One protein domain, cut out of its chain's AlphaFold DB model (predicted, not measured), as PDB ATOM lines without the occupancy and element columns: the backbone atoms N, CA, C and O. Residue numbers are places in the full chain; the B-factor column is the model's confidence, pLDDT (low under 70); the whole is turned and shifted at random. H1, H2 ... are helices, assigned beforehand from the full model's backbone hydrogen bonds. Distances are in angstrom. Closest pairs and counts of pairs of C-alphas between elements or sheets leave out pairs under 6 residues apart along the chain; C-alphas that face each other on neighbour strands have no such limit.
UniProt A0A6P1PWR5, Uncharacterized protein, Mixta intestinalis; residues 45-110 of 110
ATOM      1  N   LYS A  45     139.264 140.212 161.515       93.75
ATOM      2  CA  LYS A  45     140.450 140.179 162.384       93.75
ATOM      3  C   LYS A  45     141.647 139.468 161.757       93.75
ATOM      4  O   LYS A  45     142.732 139.507 162.329       93.75
ATOM      5  N   ARG A  46     141.483 138.813 160.604       95.56
ATOM      6  CA  ARG A  46     142.561 138.027 159.982       95.56
ATOM      7  C   ARG A  46     143.712 138.909 159.509       95.56
ATOM      8  O   ARG A  46     144.859 138.614 159.819       95.56
ATOM      9  N   ASP A  47     143.402 140.031 158.865       96.50
ATOM     10  CA  ASP A  47     144.422 140.995 158.430       96.50
ATOM     11  C   ASP A  47     145.110 141.675 159.625       96.50
ATOM     12  O   ASP A  47     146.308 141.962 159.598       96.50
ATOM     13  N   GLU A  48     144.364 141.916 160.706       96.38
ATOM     14  CA  GLU A  48     144.913 142.445 161.956       96.38
ATOM     15  C   GLU A  48     145.898 141.452 162.586       96.38
ATOM     16  O   GLU A  48     146.993 141.843 162.989       96.38
ATOM     17  N   PHE A  49     145.553 140.163 162.604       97.50
ATOM     18  CA  PHE A  49     146.436 139.087 163.048       97.50
ATOM     19  C   PHE A  49     147.692 138.959 162.176       97.50
ATOM     20  O   PHE A  49     148.794 138.876 162.714       97.50
ATOM     21  N   ASP A  50     147.560 139.021 160.848       96.81
ATOM     22  CA  ASP A  50     148.698 138.933 159.921       96.81
ATOM     23  C   ASP A  50     149.707 140.072 160.137       96.81
ATOM     24  O   ASP A  50     150.924 139.879 160.059       96.81
ATOM     25  N   ASN A  51     149.215 141.276 160.433       96.38
ATOM     26  CA  ASN A  51     150.066 142.404 160.797       96.38
ATOM     27  C   ASN A  51     150.659 142.241 162.198       96.38
ATOM     28  O   ASN A  51     151.846 142.509 162.395       96.38
ATOM     29  N   ALA A  52     149.871 141.749 163.152       96.56
ATOM     30  CA  ALA A  52     150.326 141.497 164.509       96.56
ATOM     31  C   ALA A  52     151.476 140.480 164.561       96.56
ATOM     32  O   ALA A  52     152.453 140.716 165.269       96.56
ATOM     33  N   LEU A  53     151.428 139.416 163.751       95.19
ATOM     34  CA  LEU A  53     152.535 138.465 163.605       95.19
ATOM     35  C   LEU A  53     153.842 139.167 163.219       95.19
ATOM     36  O   LEU A  53     154.877 138.908 163.823       95.19
ATOM     37  N   LYS A  54     153.802 140.093 162.253       93.50
ATOM     38  CA  LYS A  54     154.992 140.844 161.821       93.50
ATOM     39  C   LYS A  54     155.514 141.750 162.931       93.50
ATOM     40  O   LYS A  54     156.718 141.781 163.168       93.50
ATOM     41  N   VAL A  55     154.621 142.469 163.612       93.94
ATOM     42  CA  VAL A  55     154.988 143.374 164.713       93.94
ATOM     43  C   VAL A  55     155.640 142.596 165.850       93.94
ATOM     44  O   VAL A  55     156.734 142.956 166.278       93.94
ATOM     45  N   VAL A  56     155.007 141.510 166.302       92.88
ATOM     46  CA  VAL A  56     155.540 140.665 167.375       92.88
ATOM     47  C   VAL A  56     156.880 140.074 166.946       92.88
ATOM     48  O   VAL A  56     157.861 140.286 167.649       92.88
ATOM     49  N   ALA A  57     156.969 139.465 165.758       89.62
ATOM     50  CA  ALA A  57     158.207 138.866 165.256       89.62
ATOM     51  C   ALA A  57     159.364 139.871 165.215       89.62
ATOM     52  O   ALA A  57     160.450 139.581 165.705       89.62
ATOM     53  N   LEU A  58     159.131 141.069 164.675       87.69
ATOM     54  CA  LEU A  58     160.152 142.114 164.612       87.69
ATOM     55  C   LEU A  58     160.522 142.645 165.999       87.69
ATOM     56  O   LEU A  58     161.686 142.945 166.238       87.69
ATOM     57  N   SER A  59     159.564 142.753 166.918       87.12
ATOM     58  CA  SER A  59     159.819 143.230 168.283       87.12
ATOM     59  C   SER A  59     160.624 142.245 169.130       87.12
ATOM     60  O   SER A  59     161.402 142.663 169.986       87.12
ATOM     61  N   SER A  60     160.467 140.944 168.869       83.19
ATOM     62  CA  SER A  60     161.221 139.875 169.527       83.19
ATOM     63  C   SER A  60     162.689 139.864 169.103       83.19
ATOM     64  O   SER A  60     163.537 139.298 169.794       83.19
ATOM     65  N   ILE A  61     163.001 140.515 167.982       81.81
ATOM     66  CA  ILE A  61     164.346 140.641 167.447       81.81
ATOM     67  C   ILE A  61     164.943 141.981 167.887       81.81
ATOM     68  O   ILE A  61     164.519 143.058 167.470       81.81
ATOM     69  N   ASN A  62     166.003 141.928 168.691       77.50
ATOM     70  CA  ASN A  62     166.785 143.117 169.010       77.50
ATOM     71  C   ASN A  62     167.849 143.351 167.923       77.50
ATOM     72  O   ASN A  62     168.781 142.560 167.782       77.50
ATOM     73  N   LEU A  63     167.737 144.453 167.174       74.50
ATOM     74  CA  LEU A  63     168.663 144.774 166.079       74.50
ATOM     75  C   LEU A  63     170.122 144.928 166.552       74.50
ATOM     76  O   LEU A  63     171.044 144.531 165.846       74.50
ATOM     77  N   GLY A  64     170.345 145.444 167.765       76.94
ATOM     78  CA  GLY A  64     171.680 145.525 168.363       76.94
ATOM     79  C   GLY A  64     172.258 144.146 168.691       76.94
ATOM     80  O   GLY A  64     173.445 143.900 168.480       76.94
ATOM     81  N   GLU A  65     171.413 143.215 169.139       76.19
ATOM     82  CA  GLU A  65     171.807 141.823 169.362       76.19
ATOM     83  C   GLU A  65     172.108 141.092 168.048       76.19
ATOM     84  O   GLU A  65     173.086 140.350 167.996       76.19
ATOM     85  N   LEU A  66     171.334 141.337 166.982       76.50
ATOM     86  CA  LEU A  66     171.616 140.799 165.647       76.50
ATOM     87  C   LEU A  66     172.973 141.264 165.111       76.50
ATOM     88  O   LEU A  66     173.763 140.444 164.652       76.50
ATOM     89  N   LEU A  67     173.257 142.568 165.189       79.00
ATOM     90  CA  LEU A  67     174.531 143.127 164.729       79.00
ATOM     91  C   LEU A  67     175.711 142.553 165.519       79.00
ATOM     92  O   LEU A  67     176.731 142.194 164.935       79.00
ATOM     93  N   ARG A  68     175.556 142.414 166.840       77.81
ATOM     94  CA  ARG A  68     176.559 141.791 167.710       77.81
ATOM     95  C   ARG A  68     176.797 140.323 167.344       77.81
ATOM     96  O   ARG A  68     177.941 139.940 167.132       77.81
ATOM     97  N   LYS A  69     175.735 139.528 167.180       74.00
ATOM     98  CA  LYS A  69     175.820 138.114 166.777       74.00
ATOM     99  C   LYS A  69     176.449 137.929 165.394       74.00
ATOM    100  O   LYS A  69     177.248 137.014 165.221       74.00
ATOM    101  N   GLY A  70     176.146 138.815 164.443       73.94
ATOM    102  CA  GLY A  70     176.763 138.823 163.114       73.94
ATOM    103  C   GLY A  70     178.265 139.121 163.148       73.94
ATOM    104  O   GLY A  70     179.017 138.541 162.371       73.94
ATOM    105  N   MET A  71     178.719 139.967 164.079       74.62
ATOM    106  CA  MET A  71     180.150 140.205 164.323       74.62
ATOM    107  C   MET A  71     180.832 139.044 165.065       74.62
ATOM    108  O   MET A  71     181.999 138.764 164.811       74.62
ATOM    109  N   GLU A  72     180.116 138.363 165.962       75.31
ATOM    110  CA  GLU A  72     180.623 137.232 166.757       75.31
ATOM    111  C   GLU A  72     180.548 135.876 166.026       75.31
ATOM    112  O   GLU A  72     181.032 134.874 166.551       75.31
ATOM    113  N   GLY A  73     179.950 135.818 164.829       64.56
ATOM    114  CA  GLY A  73     179.739 134.568 164.088       64.56
ATOM    115  C   GLY A  73     178.799 133.584 164.800       64.56
ATOM    116  O   GLY A  73     178.916 132.375 164.612       64.56
ATOM    117  N   ALA A  74     177.905 134.086 165.659       61.88
ATOM    118  CA  ALA A  74     177.015 133.264 166.474       61.88
ATOM    119  C   ALA A  74     175.866 132.652 165.649       61.88
ATOM    120  O   ALA A  74     175.321 133.292 164.751       61.88
ATOM    121  N   ASN A  75     175.485 131.418 165.995       59.34
ATOM    122  CA  ASN A  75     174.489 130.623 165.272       59.34
ATOM    123  C   ASN A  75     173.061 131.203 165.351       59.34
ATOM    124  O   ASN A  75     172.623 131.722 166.387       59.34
ATOM    125  N   ASP A  76     172.333 131.027 164.245       66.31
ATOM    126  CA  ASP A  76     170.944 131.445 163.994       66.31
ATOM    127  C   ASP A  76     169.924 130.802 164.963       66.31
ATOM    128  O   ASP A  76     168.875 131.372 165.263       66.31
ATOM    129  N   ASP A  77     170.272 129.661 165.565       68.94
ATOM    130  CA  ASP A  77     169.389 128.880 166.447       68.94
ATOM    131  C   ASP A  77     168.828 129.690 167.627       68.94
ATOM    132  O   ASP A  77     167.654 129.571 167.976       68.94
ATOM    133  N   SER A  78     169.635 130.587 168.203       74.88
ATOM    134  CA  SER A  78     169.214 131.427 169.336       74.88
ATOM    135  C   SER A  78     168.211 132.523 168.957       74.88
ATOM    136  O   SER A  78     167.532 133.080 169.820       74.88
ATOM    137  N   LEU A  79     168.149 132.893 167.677       77.69
ATOM    138  CA  LEU A  79     167.160 133.831 167.157       77.69
ATOM    139  C   LEU A  79     165.844 133.103 166.882       77.69
ATOM    140  O   LEU A  79     164.780 133.581 167.277       77.69
ATOM    141  N   ALA A  80     165.934 131.926 166.261       79.56
ATOM    142  CA  ALA A  80     164.789 131.069 165.997       79.56
ATOM    143  C   ALA A  80     164.079 130.640 167.293       79.56
ATOM    144  O   ALA A  80     162.851 130.637 167.346       79.56
ATOM    145  N   GLU A  81     164.828 130.334 168.357       84.44
ATOM    146  CA  GLU A  81     164.278 130.030 169.686       84.44
ATOM    147  C   GLU A  81     163.478 131.209 170.258       84.44
ATOM    148  O   GLU A  81     162.305 131.049 170.589       84.44
ATOM    149  N   LYS A  82     164.046 132.423 170.259       84.88
ATOM    150  CA  LYS A  82     163.344 133.637 170.717       84.88
ATOM    151  C   LYS A  82     162.066 133.918 169.932       84.88
ATOM    152  O   LYS A  82     161.066 134.352 170.501       84.88
ATOM    153  N   MET A  83     162.090 133.691 168.620       85.00
ATOM    154  CA  MET A  83     160.890 133.828 167.796       85.00
ATOM    155  C   MET A  83     159.833 132.795 168.181       85.00
ATOM    156  O   MET A  83     158.669 133.153 168.329       85.00
ATOM    157  N   ARG A  84     160.222 131.532 168.387       89.12
ATOM    158  CA  ARG A  84     159.303 130.485 168.852       89.12
ATOM    159  C   ARG A  84     158.692 130.843 170.198       89.12
ATOM    160  O   ARG A  84     157.474 130.794 170.328       89.12
ATOM    161  N   GLU A  85     159.500 131.269 171.164       89.81
ATOM    162  CA  GLU A  85     159.035 131.707 172.487       89.81
ATOM    163  C   GLU A  85     158.034 132.865 172.404       89.81
ATOM    164  O   GLU A  85     157.052 132.898 173.143       89.81
ATOM    165  N   ALA A  86     158.235 133.796 171.468       90.81
ATOM    166  CA  ALA A  86     157.345 134.935 171.295       90.81
ATOM    167  C   ALA A  86     155.924 134.553 170.851       90.81
ATOM    168  O   ALA A  86     154.998 135.340 171.074       90.81
ATOM    169  N   PHE A  87     155.742 133.379 170.244       93.25
ATOM    170  CA  PHE A  87     154.454 132.911 169.725       93.25
ATOM    171  C   PHE A  87     153.918 131.657 170.415       93.25
ATOM    172  O   PHE A  87     152.707 131.443 170.383       93.25
ATOM    173  N   ALA A  88     154.775 130.849 171.037       94.69
ATOM    174  CA  ALA A  88     154.418 129.564 171.625       94.69
ATOM    175  C   ALA A  88     153.196 129.677 172.547       94.69
ATOM    176  O   ALA A  88     153.191 130.429 173.521       94.69
ATOM    177  N   GLY A  89     152.149 128.917 172.228       94.06
ATOM    178  CA  GLY A  89     150.931 128.841 173.029       94.06
ATOM    179  C   GLY A  89     150.001 130.051 172.921       94.06
ATOM    180  O   GLY A  89     148.935 130.018 173.527       94.06
ATOM    181  N   LYS A  90     150.337 131.091 172.145       94.69
ATOM    182  CA  LYS A  90     149.462 132.260 171.974       94.69
ATOM    183  C   LYS A  90     148.305 131.959 171.026       94.69
ATOM    184  O   LYS A  90     148.484 131.352 169.969       94.69
ATOM    185  N   THR A  91     147.124 132.443 171.383       95.88
ATOM    186  CA  THR A  91     145.945 132.521 170.513       95.88
ATOM    187  C   THR A  91     146.029 133.714 169.561       95.88
ATOM    188  O   THR A  91     146.837 134.632 169.730       95.88
ATOM    189  N   GLY A  92     145.148 133.740 168.560       94.19
ATOM    190  CA  GLY A  92     145.080 134.839 167.597       94.19
ATOM    191  C   GLY A  92     144.791 136.189 168.254       94.19
ATOM    192  O   GLY A  92     145.427 137.191 167.920       94.19
ATOM    193  N   GLU A  93     143.882 136.228 169.232       94.50
ATOM    194  CA  GLU A  93     143.587 137.459 169.964       94.50
ATOM    195  C   GLU A  93     144.751 137.930 170.839       94.50
ATOM    196  O   GLU A  93     144.975 139.137 170.940       94.50
ATOM    197  N   GLU A  94     145.509 137.013 171.441       95.31
ATOM    198  CA  GLU A  94     146.677 137.354 172.260       95.31
ATOM    199  C   GLU A  94     147.821 137.916 171.417       95.31
ATOM    200  O   GLU A  94     148.454 138.886 171.826       95.31
ATOM    201  N   VAL A  95     148.054 137.376 170.216       96.25
ATOM    202  CA  VAL A  95     149.038 137.939 169.277       96.25
ATOM    203  C   VAL A  95     148.645 139.358 168.861       96.25
ATOM    204  O   VAL A  95     149.485 140.257 168.889       96.25
ATOM    205  N   ILE A  96     147.368 139.589 168.532       96.25
ATOM    206  CA  ILE A  96     146.852 140.930 168.213       96.25
ATOM    207  C   ILE A  96     147.031 141.888 169.397       96.25
ATOM    208  O   ILE A  96     147.474 143.025 169.219       96.25
ATOM    209  N   ALA A  97     146.675 141.452 170.606       96.19
ATOM    210  CA  ALA A  97     146.788 142.269 171.809       96.19
ATOM    211  C   ALA A  97     148.247 142.637 172.113       96.19
ATOM    212  O   ALA A  97     148.538 143.795 172.416       96.19
ATOM    213  N   GLU A  98     149.164 141.681 171.968       94.31
ATOM    214  CA  GLU A  98     150.593 141.905 172.163       94.31
ATOM    215  C   GLU A  98     151.146 142.907 171.144       94.31
ATOM    216  O   GLU A  98     151.833 143.855 171.521       94.31
ATOM    217  N   ALA A  99     150.789 142.775 169.864       95.50
ATOM    218  CA  ALA A  99     151.198 143.734 168.841       95.50
ATOM    219  C   ALA A  99     150.730 145.161 169.158       95.50
ATOM    220  O   ALA A  99     151.498 146.111 169.014       95.50
ATOM    221  N   LYS A 100     149.490 145.327 169.633       95.12
ATOM    222  CA  LYS A 100     148.969 146.637 170.059       95.12
ATOM    223  C   LYS A 100     149.754 147.218 171.224       95.12
ATOM    224  O   LYS A 100     150.067 148.405 171.203       95.12
ATOM    225  N   LYS A 101     150.079 146.389 172.215       94.62
ATOM    226  CA  LYS A 101     150.901 146.794 173.355       94.62
ATOM    227  C   LYS A 101     152.282 147.263 172.890       94.62
ATOM    228  O   LYS A 101     152.693 148.354 173.262       94.62
ATOM    229  N   ILE A 102     152.941 146.498 172.020       92.75
ATOM    230  CA  ILE A 102     154.239 146.869 171.442       92.75
ATOM    231  C   ILE A 102     154.144 148.210 170.708       92.75
ATOM    232  O   ILE A 102     154.976 149.081 170.932       92.75
ATOM    233  N   MET A 103     153.145 148.399 169.842       91.25
ATOM    234  CA  MET A 103     152.986 149.658 169.102       91.25
ATOM    235  C   MET A 103     152.771 150.846 170.045       91.25
ATOM    236  O   MET A 103     153.453 151.855 169.899       91.25
ATOM    237  N   ALA A 104     151.913 150.701 171.057       93.19
ATOM    238  CA  ALA A 104     151.685 151.744 172.056       93.19
ATOM    239  C   ALA A 104     152.959 152.079 172.853       93.19
ATOM    240  O   ALA A 104     153.253 153.244 173.104       93.19
ATOM    241  N   GLU A 105     153.753 151.071 173.225       90.00
ATOM    242  CA  GLU A 105     155.047 151.282 173.883       90.00
ATOM    243  C   GLU A 105     156.041 152.017 172.975       90.00
ATOM    244  O   GLU A 105     156.785 152.873 173.450       90.00
ATOM    245  N   LYS A 106     156.049 151.716 171.671       84.88
ATOM    246  CA  LYS A 106     156.922 152.384 170.694       84.88
ATOM    247  C   LYS A 106     156.522 153.836 170.456       84.88
ATOM    248  O   LYS A 106     157.411 154.669 170.353       84.88
ATOM    249  N   GLU A 107     155.228 154.139 170.414       83.94
ATOM    250  CA  GLU A 107     154.720 155.512 170.294       83.94
ATOM    251  C   GLU A 107     155.051 156.362 171.530       83.94
ATOM    252  O   GLU A 107     155.361 157.537 171.395       83.94
ATOM    253  N   LEU A 108     155.041 155.775 172.733       77.81
ATOM    254  CA  LEU A 108     155.414 156.469 173.977       77.81
ATOM    255  C   LEU A 108     156.927 156.698 174.136       77.81
ATOM    256  O   LEU A 108     157.338 157.506 174.968       77.81
ATOM    257  N   GLN A 109     157.754 155.950 173.403       67.50
ATOM    258  CA  GLN A 109     159.218 156.067 173.414       67.50
ATOM    259  C   GLN A 109     159.764 157.014 172.331       67.50
ATOM    260  O   GLN A 109     160.980 157.212 172.277       67.50
ATOM    261  N   GLN A 110     158.895 157.555 171.471       52.81
ATOM    262  CA  GLN A 110     159.213 158.535 170.425       52.81
ATOM    263  C   GLN A 110     158.954 159.966 170.900       52.81
ATOM    264  O   GLN A 110     159.723 160.850 170.458       52.81
TER     265      GLN A 110
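What this domain is: This is residues 45 to 110 of the 110 residues of an uncharacterized protein of Mixta intestinalis (UniProt A0A6P1PWR5). Two longer helices, H1 and H4, cross at a steep tilt, and the chain between them makes a loose, flat loop: H2 carries on beyond H1 to the far end, and H3 folds back past the end of H1 toward the start of H4. H1 and H2, one after the other, make the longest axis, and H2 touches no helix. The printed part has 66 residues with four named helices, H1 to H4 in order, and no named strand; the class is all helix. It is only just loose, close to compact, with a radius of gyration of the C-alphas of 13.4 A, and the C-alphas span 40 by 30 by 16 A.

Where its parts are: H1, residues 45 to 60, begins at C-alpha 45 (140.450, 140.179, 162.384) and is 22.0 A long from first to last C-alpha. H2, residues 63 to 72, is 14.2 A long and ends at C-alpha 72 (180.623, 137.232, 166.757). H3, residues 77 to 87, is 15.8 A long. H4, residues 92 to 108, is 24.8 A long and ends at C-alpha 108 (155.414, 156.469, 173.977).

How they stand to each other: H1 and H4 touch, with the C-alphas of Ala 52 and Ala 99 closest at 5.0 A, at a steep tilt of 56 degrees, the same way. H1 touches H3 with residues 56 to 60 alone; the closest C-alphas, of Ala 57 and Met 83, are 6.2 A apart, and the tilt is a steep 39 degrees, opposite ways. H3 and H4 are close but not clearly touching: the closest C-alphas, of Phe 87 and Val 95, are 7.4 A apart. H2 is apart from H1 and H4, and only just apart from H3, at 8.4 A. Every O i to N i+4 pair is within hydrogen-bond range in H2 and H4, against 11 of 12 in H1 and 5 of 7 in H3.

The domain as a whole: The C-alphas of Lys 45 and Glu 72 are the two farthest apart, at 40.5 A. The printed part has no cut, and the three links are tight. The mean pLDDT of the printed part is 85.6; residues 73 to 77 and 109 to 110 are under 70.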